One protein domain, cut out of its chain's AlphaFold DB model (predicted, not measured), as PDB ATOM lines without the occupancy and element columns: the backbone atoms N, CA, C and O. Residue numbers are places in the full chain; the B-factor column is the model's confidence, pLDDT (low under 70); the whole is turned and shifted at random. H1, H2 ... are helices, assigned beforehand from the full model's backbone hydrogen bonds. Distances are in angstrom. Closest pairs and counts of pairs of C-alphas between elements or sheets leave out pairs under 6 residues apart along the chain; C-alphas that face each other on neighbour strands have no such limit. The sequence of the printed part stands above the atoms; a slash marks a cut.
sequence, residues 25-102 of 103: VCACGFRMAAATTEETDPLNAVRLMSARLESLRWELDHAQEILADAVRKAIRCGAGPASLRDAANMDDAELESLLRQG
ATOM      1  N   VAL A  25      14.435 -24.156 -12.921       73.12
ATOM      2  CA  VAL A  25      14.203 -24.686 -11.576       73.12
ATOM      3  C   VAL A  25      12.720 -24.571 -11.248       73.12
ATOM      4  O   VAL A  25      12.150 -23.481 -11.237       73.12
ATOM      5  N   CYS A  26      12.093 -25.709 -10.961       77.38
ATOM      6  CA  CYS A  26      10.727 -25.768 -10.458       77.38
ATOM      7  C   CYS A  26      10.662 -25.201  -9.034       77.38
ATOM      8  O   CYS A  26      11.585 -25.386  -8.241       77.38
ATOM      9  N   ALA A  27       9.523 -24.624  -8.649       74.19
ATOM     10  CA  ALA A  27       9.279 -24.158  -7.281       74.19
ATOM     11  C   ALA A  27       9.447 -25.260  -6.207       74.19
ATOM     12  O   ALA A  27       9.707 -24.944  -5.050       74.19
ATOM     13  N   CYS A  28       9.344 -26.546  -6.575       81.62
ATOM     14  CA  CYS A  28       9.604 -27.677  -5.674       81.62
ATOM     15  C   CYS A  28      11.095 -28.035  -5.512       81.62
ATOM     16  O   CYS A  28      11.420 -28.998  -4.823       81.62
ATOM     17  N   GLY A  29      12.003 -27.294  -6.153       76.56
ATOM     18  CA  GLY A  29      13.448 -27.525  -6.103       76.56
ATOM     19  C   GLY A  29      13.977 -28.504  -7.154       76.56
ATOM     20  O   GLY A  29      15.186 -28.713  -7.226       76.56
ATOM     21  N   PHE A  30      13.108 -29.083  -7.990       71.56
ATOM     22  CA  PHE A  30      13.540 -29.896  -9.128       71.56
ATOM     23  C   PHE A  30      14.247 -29.027 -10.169       71.56
ATOM     24  O   PHE A  30      13.707 -28.002 -10.588       71.56
ATOM     25  N   ARG A  31      15.437 -29.450 -10.603       69.00
ATOM     26  CA  ARG A  31      16.239 -28.743 -11.601       69.00
ATOM     27  C   ARG A  31      16.293 -29.548 -12.885       69.00
ATOM     28  O   ARG A  31      16.672 -30.719 -12.861       69.00
ATOM     29  N   MET A  32      15.933 -28.919 -13.995       59.06
ATOM     30  CA  MET A  32      16.171 -29.478 -15.315       59.06
ATOM     31  C   MET A  32      17.499 -28.909 -15.804       59.06
ATOM     32  O   MET A  32      17.592 -27.718 -16.103       59.06
ATOM     33  N   ALA A  33      18.544 -29.742 -15.825       56.50
ATOM     34  CA  ALA A  33      19.795 -29.355 -16.463       56.50
ATOM     35  C   ALA A  33      19.481 -29.000 -17.920       56.50
ATOM     36  O   ALA A  33      18.805 -29.776 -18.601       56.50
ATOM     37  N   ALA A  34      19.933 -27.828 -18.375       54.31
ATOM     38  CA  ALA A  34      19.900 -27.493 -19.788       54.31
ATOM     39  C   ALA A  34      20.622 -28.630 -20.510       54.31
ATOM     40  O   ALA A  34      21.804 -28.871 -20.260       54.31
ATOM     41  N   ALA A  35      19.884 -29.411 -21.297       53.72
ATOM     42  CA  ALA A  35      20.480 -30.491 -22.050       53.72
ATOM     43  C   ALA A  35      21.509 -29.838 -22.972       53.72
ATOM     44  O   ALA A  35      21.142 -29.106 -23.887       53.72
ATOM     45  N   THR A  36      22.795 -30.040 -22.696       53.59
ATOM     46  CA  THR A  36      23.883 -29.700 -23.610       53.59
ATOM     47  C   THR A  36      23.762 -30.665 -24.786       53.59
ATOM     48  O   THR A  36      24.395 -31.717 -24.828       53.59
ATOM     49  N   THR A  37      22.815 -30.377 -25.675       52.47
ATOM     50  CA  THR A  37      22.252 -31.299 -26.669       52.47
ATOM     51  C   THR A  37      23.192 -31.613 -27.820       52.47
ATOM     52  O   THR A  37      22.881 -32.504 -28.606       52.47
ATOM     53  N   GLU A  38      24.333 -30.938 -27.930       49.91
ATOM     54  CA  GLU A  38      25.223 -31.137 -29.072       49.91
ATOM     55  C   GLU A  38      26.196 -32.316 -28.904       49.91
ATOM     56  O   GLU A  38      26.629 -32.864 -29.913       49.91
ATOM     57  N   GLU A  39      26.488 -32.786 -27.681       52.31
ATOM     58  CA  GLU A  39      27.549 -33.795 -27.476       52.31
ATOM     59  C   GLU A  39      27.073 -35.147 -26.899       52.31
ATOM     60  O   GLU A  39      27.809 -36.130 -26.963       52.31
ATOM     61  N   THR A  40      25.849 -35.261 -26.362       57.84
ATOM     62  CA  THR A  40      25.473 -36.433 -25.528       57.84
ATOM     63  C   THR A  40      24.539 -37.467 -26.185       57.84
ATOM     64  O   THR A  40      24.485 -38.600 -25.713       57.84
ATOM     65  N   ASP A  41      23.840 -37.154 -27.285       72.75
ATOM     66  CA  ASP A  41      23.086 -38.162 -28.062       72.75
ATOM     67  C   ASP A  41      23.009 -37.785 -29.558       72.75
ATOM     68  O   ASP A  41      22.099 -37.055 -29.971       72.75
ATOM     69  N   PRO A  42      23.921 -38.293 -30.410       80.81
ATOM     70  CA  PRO A  42      23.910 -38.001 -31.844       80.81
ATOM     71  C   PRO A  42      22.626 -38.476 -32.545       80.81
ATOM     72  O   PRO A  42      22.233 -37.899 -33.559       80.81
ATOM     73  N   LEU A  43      21.920 -39.481 -32.008       88.75
ATOM     74  CA  LEU A  43      20.635 -39.905 -32.568       88.75
ATOM     75  C   LEU A  43      19.520 -38.909 -32.243       88.75
ATOM     76  O   LEU A  43      18.587 -38.767 -33.033       88.75
ATOM     77  N   ASN A  44      19.602 -38.192 -31.120       84.06
ATOM     78  CA  ASN A  44      18.654 -37.127 -30.807       84.06
ATOM     79  C   ASN A  44      18.770 -35.959 -31.797       84.06
ATOM     80  O   ASN A  44      17.753 -35.475 -32.291       84.06
ATOM     81  N   ALA A  45      19.994 -35.574 -32.170       81.25
ATOM     82  CA  ALA A  45      20.220 -34.559 -33.200       81.25
ATOM     83  C   ALA A  45      19.605 -34.969 -34.552       81.25
ATOM     84  O   ALA A  45      18.909 -34.172 -35.184       81.25
ATOM     85  N   VAL A  46      19.772 -36.235 -34.963       89.94
ATOM     86  CA  VAL A  46      19.140 -36.774 -36.182       89.94
ATOM     87  C   VAL A  46      17.613 -36.714 -36.097       89.94
ATOM     88  O   VAL A  46      16.971 -36.271 -37.047       89.94
ATOM     89  N   ARG A  47      17.014 -37.110 -34.966       91.75
ATOM     90  CA  ARG A  47      15.554 -37.046 -34.768       91.75
ATOM     91  C   ARG A  47      15.034 -35.614 -34.859       91.75
ATOM     92  O   ARG A  47      14.048 -35.381 -35.554       91.75
ATOM     93  N   LEU A  48      15.709 -34.663 -34.211       91.50
ATOM     94  CA  LEU A  48      15.324 -33.253 -34.237       91.50
ATOM     95  C   LEU A  48      15.402 -32.677 -35.656       91.50
ATOM     96  O   LEU A  48      14.453 -32.046 -36.120       91.50
ATOM     97  N   MET A  49      16.502 -32.930 -36.371       92.06
ATOM     98  CA  MET A  49      16.653 -32.461 -37.750       92.06
ATOM     99  C   MET A  49      15.655 -33.131 -38.698       92.06
ATOM    100  O   MET A  49      15.125 -32.468 -39.586       92.06
ATOM    101  N   SER A  50      15.334 -34.409 -38.485       94.25
ATOM    102  CA  SER A  50      14.303 -35.099 -39.263       94.25
ATOM    103  C   SER A  50      12.912 -34.519 -39.017       94.25
ATOM    104  O   SER A  50      12.166 -34.333 -39.972       94.25
ATOM    105  N   ALA A  51      12.556 -34.212 -37.767       96.31
ATOM    106  CA  ALA A  51      11.282 -33.569 -37.450       96.31
ATOM    107  C   ALA A  51      11.192 -32.167 -38.072       96.31
ATOM    108  O   ALA A  51      10.161 -31.797 -38.628       96.31
ATOM    109  N   ARG A  52      12.296 -31.408 -38.047       95.31
ATOM    110  CA  ARG A  52      12.376 -30.092 -38.692       95.31
ATOM    111  C   ARG A  52      12.208 -30.183 -40.208       95.31
ATOM    112  O   ARG A  52      11.488 -29.373 -40.780       95.31
ATOM    113  N   LEU A  53      12.854 -31.157 -40.849       97.75
ATOM    114  CA  LEU A  53      12.698 -31.396 -42.283       97.75
ATOM    115  C   LEU A  53      11.243 -31.715 -42.638       97.75
ATOM    116  O   LEU A  53      10.741 -31.198 -43.628       97.75
ATOM    117  N   GLU A  54      10.572 -32.538 -41.835       98.06
ATOM    118  CA  GLU A  54       9.175 -32.893 -42.083       98.06
ATOM    119  C   GLU A  54       8.237 -31.692 -41.917       98.06
ATOM    120  O   GLU A  54       7.390 -31.462 -42.773       98.06
ATOM    121  N   SER A  55       8.458 -30.859 -40.896       96.94
ATOM    122  CA  SER A  55       7.725 -29.594 -40.740       96.94
ATOM    123  C   SER A  55       7.871 -28.704 -41.975       96.94
ATOM    124  O   SER A  55       6.881 -28.222 -42.515       96.94
ATOM    125  N   LEU A  56       9.103 -28.534 -42.466       98.00
ATOM    126  CA  LEU A  56       9.371 -27.725 -43.657       98.00
ATOM    127  C   LEU A  56       8.743 -28.314 -44.923       98.00
ATOM    128  O   LEU A  56       8.336 -27.562 -45.802       98.00
ATOM    129  N   ARG A  57       8.658 -29.644 -45.029       97.81
ATOM    130  CA  ARG A  57       7.963 -30.301 -46.143       97.81
ATOM    131  C   ARG A  57       6.475 -29.996 -46.116       97.81
ATOM    132  O   ARG A  57       5.947 -29.585 -47.135       97.81
ATOM    133  N   TRP A  58       5.831 -30.096 -44.957       97.44
ATOM    134  CA  TRP A  58       4.410 -29.762 -44.845       97.44
ATOM    135  C   TRP A  58       4.141 -28.285 -45.137       97.44
ATOM    136  O   TRP A  58       3.163 -27.952 -45.802       97.44
ATOM    137  N   GLU A  59       5.016 -27.392 -44.670       98.12
ATOM    138  CA  GLU A  59       4.939 -25.965 -44.994       98.12
ATOM    139  C   GLU A  59       5.097 -25.714 -46.500       98.12
ATOM    140  O   GLU A  59       4.359 -24.905 -47.065       98.12
ATOM    141  N   LEU A  60       6.018 -26.424 -47.163       96.31
ATOM    142  CA  LEU A  60       6.209 -26.344 -48.611       96.31
ATOM    143  C   LEU A  60       4.983 -26.857 -49.370       96.31
ATOM    144  O   LEU A  60       4.504 -26.158 -50.261       96.31
ATOM    145  N   ASP A  61       4.465 -28.028 -49.005       95.50
ATOM    146  CA  ASP A  61       3.283 -28.625 -49.631       95.50
ATOM    147  C   ASP A  61       2.085 -27.665 -49.517       95.50
ATOM    148  O   ASP A  61       1.416 -27.354 -50.504       95.50
ATOM    149  N   HIS A  62       1.876 -27.080 -48.333       95.81
ATOM    150  CA  HIS A  62       0.825 -26.088 -48.123       95.81
ATOM    151  C   HIS A  62       1.033 -24.811 -48.956       95.81
ATOM    152  O   HIS A  62       0.090 -24.278 -49.549       95.81
ATOM    153  N   ALA A  63       2.268 -24.309 -49.040       95.81
ATOM    154  CA  ALA A  63       2.590 -23.145 -49.862       95.81
ATOM    155  C   ALA A  63       2.347 -23.412 -51.357       95.81
ATOM    156  O   ALA A  63       1.860 -22.529 -52.068       95.81
ATOM    157  N   GLN A  64       2.633 -24.627 -51.834       93.06
ATOM    158  CA  GLN A  64       2.360 -25.047 -53.209       93.06
ATOM    159  C   GLN A  64       0.856 -25.069 -53.509       93.06
ATOM    160  O   GLN A  64       0.435 -24.563 -54.552       93.06
ATOM    161  N   GLU A  65       0.028 -25.568 -52.590       93.19
ATOM    162  CA  GLU A  65      -1.434 -25.529 -52.728       93.19
ATOM    163  C   GLU A  65      -1.970 -24.092 -52.812       93.19
ATOM    164  O   GLU A  65      -2.803 -23.777 -53.674       93.19
ATOM    165  N   ILE A  66      -1.466 -23.198 -51.952       95.88
ATOM    166  CA  ILE A  66      -1.826 -21.774 -51.961       95.88
ATOM    167  C   ILE A  66      -1.430 -21.127 -53.292       95.88
ATOM    168  O   ILE A  66      -2.242 -20.414 -53.891       95.88
ATOM    169  N   LEU A  67      -0.211 -21.385 -53.779       93.38
ATOM    170  CA  LEU A  67       0.254 -20.879 -55.071       93.38
ATOM    171  C   LEU A  67      -0.655 -21.365 -56.205       93.38
ATOM    172  O   LEU A  67      -1.086 -20.567 -57.039       93.38
ATOM    173  N   ALA A  68      -1.013 -22.650 -56.212       92.50
ATOM    174  CA  ALA A  68      -1.883 -23.214 -57.235       92.50
ATOM    175  C   ALA A  68      -3.292 -22.598 -57.223       92.50
ATOM    176  O   ALA A  68      -3.889 -22.361 -58.277       92.50
ATOM    177  N   ASP A  69      -3.854 -22.307 -56.048       93.81
ATOM    178  CA  ASP A  69      -5.112 -21.562 -55.946       93.81
ATOM    179  C   ASP A  69      -4.981 -20.110 -56.438       93.81
ATOM    180  O   ASP A  69      -5.839 -19.633 -57.188       93.81
ATOM    181  N   ALA A  70      -3.891 -19.419 -56.092       95.94
ATOM    182  CA  ALA A  70      -3.622 -18.060 -56.555       95.94
ATOM    183  C   ALA A  70      -3.497 -17.981 -58.087       95.94
ATOM    184  O   ALA A  70      -4.125 -17.122 -58.710       95.94
ATOM    185  N   VAL A  71      -2.776 -18.920 -58.712       93.94
ATOM    186  CA  VAL A  71      -2.659 -19.016 -60.178       93.94
ATOM    187  C   VAL A  71      -4.028 -19.244 -60.818       93.94
ATOM    188  O   VAL A  71      -4.413 -18.523 -61.741       93.94
ATOM    189  N   ARG A  72      -4.827 -20.184 -60.296       91.06
ATOM    190  CA  ARG A  72      -6.185 -20.436 -60.811       91.06
ATOM    191  C   ARG A  72      -7.094 -19.214 -60.666       91.06
ATOM    192  O   ARG A  72      -7.891 -18.941 -61.563       91.06
ATOM    193  N   LYS A  73      -6.993 -18.468 -59.562       95.06
ATOM    194  CA  LYS A  73      -7.707 -17.193 -59.370       95.06
ATOM    195  C   LYS A  73      -7.301 -16.167 -60.425       95.06
ATOM    196  O   LYS A  73      -8.176 -15.588 -61.059       95.06
ATOM    197  N   ALA A  74      -6.003 -15.994 -60.659       95.75
ATOM    198  CA  ALA A  74      -5.494 -15.061 -61.658       95.75
ATOM    199  C   ALA A  74      -5.966 -15.420 -63.080       95.75
ATOM    200  O   ALA A  74      -6.404 -14.534 -63.814       95.75
ATOM    201  N   ILE A  75      -5.996 -16.710 -63.438       94.00
ATOM    202  CA  ILE A  75      -6.562 -17.185 -64.715       94.00
ATOM    203  C   ILE A  75      -8.041 -16.807 -64.843       94.00
ATOM    204  O   ILE A  75      -8.451 -16.290 -65.880       94.00
ATOM    205  N   ARG A  76      -8.849 -17.000 -63.788       94.50
ATOM    206  CA  ARG A  76     -10.269 -16.589 -63.791       94.50
ATOM    207  C   ARG A  76     -10.452 -15.079 -63.957       94.50
ATOM    208  O   ARG A  76     -11.473 -14.650 -64.484       94.50
ATOM    209  N   CYS A  77      -9.471 -14.285 -63.539       96.81
ATOM    210  CA  CYS A  77      -9.431 -12.841 -63.760       96.81
ATOM    211  C   CYS A  77      -8.863 -12.443 -65.137       96.81
ATOM    212  O   CYS A  77      -8.739 -11.253 -65.413       96.81
ATOM    213  N   GLY A  78      -8.530 -13.408 -66.001       96.25
ATOM    214  CA  GLY A  78      -8.041 -13.165 -67.358       96.25
ATOM    215  C   GLY A  78      -6.524 -12.997 -67.475       96.25
ATOM    216  O   GLY A  78      -6.055 -12.522 -68.508       96.25
ATOM    217  N   ALA A  79      -5.744 -13.364 -66.452       96.06
ATOM    218  CA  ALA A  79      -4.288 -13.334 -66.549       96.06
ATOM    219  C   ALA A  79      -3.790 -14.314 -67.624       96.06
ATOM    220  O   ALA A  79      -4.147 -15.493 -67.628       96.06
ATOM    221  N   GLY A  80      -2.950 -13.815 -68.533       94.31
ATOM    222  CA  GLY A  80      -2.339 -14.625 -69.581       94.31
ATOM    223  C   GLY A  80      -1.145 -15.452 -69.074       94.31
ATOM    224  O   GLY A  80      -0.514 -15.072 -68.084       94.31
ATOM    225  N   PRO A  81      -0.761 -16.535 -69.778       92.00
ATOM    226  CA  PRO A  81       0.332 -17.423 -69.361       92.00
ATOM    227  C   PRO A  81       1.676 -16.717 -69.144       92.00
ATOM    228  O   PRO A  81       2.383 -17.029 -68.193       92.00
ATOM    229  N   ALA A  82       2.022 -15.734 -69.983       93.31
ATOM    230  CA  ALA A  82       3.281 -14.997 -69.856       93.31
ATOM    231  C   ALA A  82       3.352 -14.163 -68.565       93.31
ATOM    232  O   ALA A  82       4.368 -14.186 -67.881       93.31
ATOM    233  N   SER A  83       2.261 -13.481 -68.199       95.19
ATOM    234  CA  SER A  83       2.181 -12.710 -66.952       95.19
ATOM    235  C   SER A  83       2.206 -13.604 -65.714       95.19
ATOM    236  O   SER A  83       2.765 -13.216 -64.695       95.19
ATOM    237  N   LEU A  84       1.615 -14.800 -65.796       94.94
ATOM    238  CA  LEU A  84       1.644 -15.773 -64.703       94.94
ATOM    239  C   LEU A  84       3.050 -16.320 -64.465       94.94
ATOM    240  O   LEU A  84       3.467 -16.397 -63.316       94.94
ATOM    241  N   ARG A  85       3.786 -16.654 -65.532       94.94
ATOM    242  CA  ARG A  85       5.186 -17.096 -65.437       94.94
ATOM    243  C   ARG A  85       6.076 -16.043 -64.795       94.94
ATOM    244  O   ARG A  85       6.822 -16.361 -63.879       94.94
ATOM    245  N   ASP A  86       5.945 -14.796 -65.243       95.44
ATOM    246  CA  ASP A  86       6.711 -13.673 -64.699       95.44
ATOM    247  C   ASP A  86       6.381 -13.443 -63.212       95.44
ATOM    248  O   ASP A  86       7.272 -13.386 -62.371       95.44
ATOM    249  N   ALA A  87       5.092 -13.424 -62.856       95.62
ATOM    250  CA  ALA A  87       4.657 -13.202 -61.477       95.62
ATOM    251  C   ALA A  87       5.009 -14.356 -60.521       95.62
ATOM    252  O   ALA A  87       5.312 -14.111 -59.354       95.62
ATOM    253  N   ALA A  88       4.942 -15.603 -60.992       92.25
ATOM    254  CA  ALA A  88       5.267 -16.786 -60.197       92.25
ATOM    255  C   ALA A  88       6.763 -17.142 -60.236       92.25
ATOM    256  O   ALA A  88       7.184 -18.029 -59.499       92.25
ATOM    257  N   ASN A  89       7.554 -16.456 -61.071       94.06
ATOM    258  CA  ASN A  89       8.944 -16.788 -61.375       94.06
ATOM    259  C   ASN A  89       9.114 -18.270 -61.763       94.06
ATOM    260  O   ASN A  89       9.968 -18.970 -61.219       94.06
ATOM    261  N   MET A  90       8.256 -18.736 -62.675       91.75
ATOM    262  CA  MET A  90       8.206 -20.121 -63.154       91.75
ATOM    263  C   MET A  90       8.426 -20.189 -64.662       91.75
ATOM    264  O   MET A  90       8.019 -19.287 -65.405       91.75
ATOM    265  N   ASP A  91       9.013 -21.285 -65.129       93.69
ATOM    266  CA  ASP A  91       9.107 -21.575 -66.555       93.69
ATOM    267  C   ASP A  91       7.800 -22.159 -67.140       93.69
ATOM    268  O   ASP A  91       6.774 -22.313 -66.468       93.69
ATOM    269  N   ASP A  92       7.806 -22.424 -68.449       90.44
ATOM    270  CA  ASP A  92       6.658 -22.996 -69.158       90.44
ATOM    271  C   ASP A  92       6.270 -24.390 -68.645       90.44
ATOM    272  O   ASP A  92       5.081 -24.688 -68.511       90.44
ATOM    273  N   ALA A  93       7.256 -25.238 -68.350       92.94
ATOM    274  CA  ALA A  93       7.031 -26.611 -67.919       92.94
ATOM    275  C   ALA A  93       6.479 -26.656 -66.487       92.94
ATOM    276  O   ALA A  93       5.568 -27.435 -66.192       92.94
ATOM    277  N   GLU A  94       6.988 -25.791 -65.616       90.75
ATOM    278  CA  GLU A  94       6.533 -25.613 -64.241       90.75
ATOM    279  C   GLU A  94       5.085 -25.116 -64.191       90.75
ATOM    280  O   GLU A  94       4.257 -25.707 -63.489       90.75
ATOM    281  N   LEU A  95       4.743 -24.097 -64.989       91.69
ATOM    282  CA  LEU A  95       3.368 -23.606 -65.076       91.69
ATOM    283  C   LEU A  95       2.422 -24.683 -65.631       91.69
ATOM    284  O   LEU A  95       1.335 -24.883 -65.091       91.69
ATOM    285  N   GLU A  96       2.814 -25.407 -66.681       90.75
ATOM    286  CA  GLU A  96       1.981 -26.470 -67.255       90.75
ATOM    287  C   GLU A  96       1.781 -27.640 -66.276       90.75
ATOM    288  O   GLU A  96       0.686 -28.200 -66.177       90.75
ATOM    289  N   SER A  97       2.821 -28.009 -65.525       90.00
ATOM    290  CA  SER A  97       2.735 -29.015 -64.464       90.00
ATOM    291  C   SER A  97       1.747 -28.591 -63.377       90.00
ATOM    292  O   SER A  97       0.853 -29.362 -63.024       90.00
ATOM    293  N   LEU A  98       1.841 -27.343 -62.912       88.25
ATOM    294  CA  LEU A  98       0.950 -26.794 -61.893       88.25
ATOM    295  C   LEU A  98      -0.514 -26.776 -62.359       88.25
ATOM    296  O   LEU A  98      -1.419 -27.087 -61.586       88.25
ATOM    297  N   LEU A  99      -0.763 -26.466 -63.635       84.88
ATOM    298  CA  LEU A  99      -2.116 -26.463 -64.199       84.88
ATOM    299  C   LEU A  99      -2.701 -27.871 -64.374       84.88
ATOM    300  O   LEU A  99      -3.913 -28.034 -64.250       84.88
ATOM    301  N   ARG A 100      -1.864 -28.887 -64.614       85.81
ATOM    302  CA  ARG A 100      -2.299 -30.291 -64.723       85.81
ATOM    303  C   ARG A 100      -2.643 -30.936 -63.383       85.81
ATOM    304  O   ARG A 100      -3.472 -31.834 -63.345       85.81
ATOM    305  N   GLN A 101      -2.030 -30.490 -62.291       73.00
ATOM    306  CA  GLN A 101      -2.278 -31.050 -60.955       73.00
ATOM    307  C   GLN A 101      -3.651 -30.661 -60.377       73.00
ATOM    308  O   GLN A 101      -4.116 -31.293 -59.433       73.00
ATOM    309  N   GLY A 102      -4.302 -29.630 -60.928       57.66
ATOM    310  CA  GLY A 102      -5.573 -29.094 -60.433       57.66
ATOM    311  C   GLY A 102      -6.781 -29.273 -61.358       57.66
ATOM    312  O   GLY A 102      -7.778 -28.582 -61.128       57.66
TER     313      GLY A 102
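This is residues 25 to 102 of the 103 residues of an uncharacterized protein of Arthrobacter sp. QXT-31 (UniProt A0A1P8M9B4). One long helix, H1, makes the long axis of this model, with a small, loose head of two short helices, H2 and H3, folded back near its last turns, and a tail with no named element, residues 25 to 41, reaching out from its other end. H2 runs back beside H1 near Val 71, while H3 lies crosswise to both H1 and H2. The printed part has 78 residues with three named helices, in the order H1, H2, H3, and no named strand; its class is all helix. It is extended, with a radius of gyration of the C-alphas of 22.5 A and spans of 66 by 29 by 20 A.

Begin at Val 25 and read on through the stretch with no named element, where residues 26 to 32 stand free. Residues 38 to 44 stand free too, of which 42 to 44 belong to H1, residues 42 to 76. Further along H1, residues 46 to 63 also stand free. After a tight link of 4 residues comes H2, residues 81 to 88, which is close to H1 but not clearly touching: the closest C-alphas, those of Val 71 and Leu 84, are 7.0 A apart. These two helices run opposite ways at a tilt of 36 degrees, only just steep. A tight link of 3 residues then leads to H3, residues 92 to 100. H3 is close to H1 but not clearly touching, and the closest C-alphas, those of Ala 68 and Leu 98, are 6.5 A apart; their lines are about perpendicular, at 86 degrees. H3 is also close to H2 but not clearly touching, with the closest C-alphas, those of Arg 85 and Leu 95, 6.8 A apart and the lines about perpendicular, at 87 degrees. In the backbones of H1, H2 and H3, every O i to N i+4 pair is within hydrogen-bond range.

Find C-alpha 42 at (23.910, -38.001, -31.844); from there H1 runs through 35 residues to C-alpha 76 at (-10.269, -16.589, -63.791), 51.5 A away. Look next at H2, from Pro 81 to Ala 88, 10.4 A long. H3 goes from Asp 92 to Arg 100, 12.4 A long, and ends with C-alpha 100 at (-2.299, -30.291, -64.723).

The two C-alphas farthest apart are those of Gly 29 and Gly 80, at 66.7 A. The printed part runs from 25 to 102 and has no cut. Look at the B-factor column for the confidence: the mean pLDDT of the printed part is 86.1, and residues 31 to 40 and residue 102 are under 70.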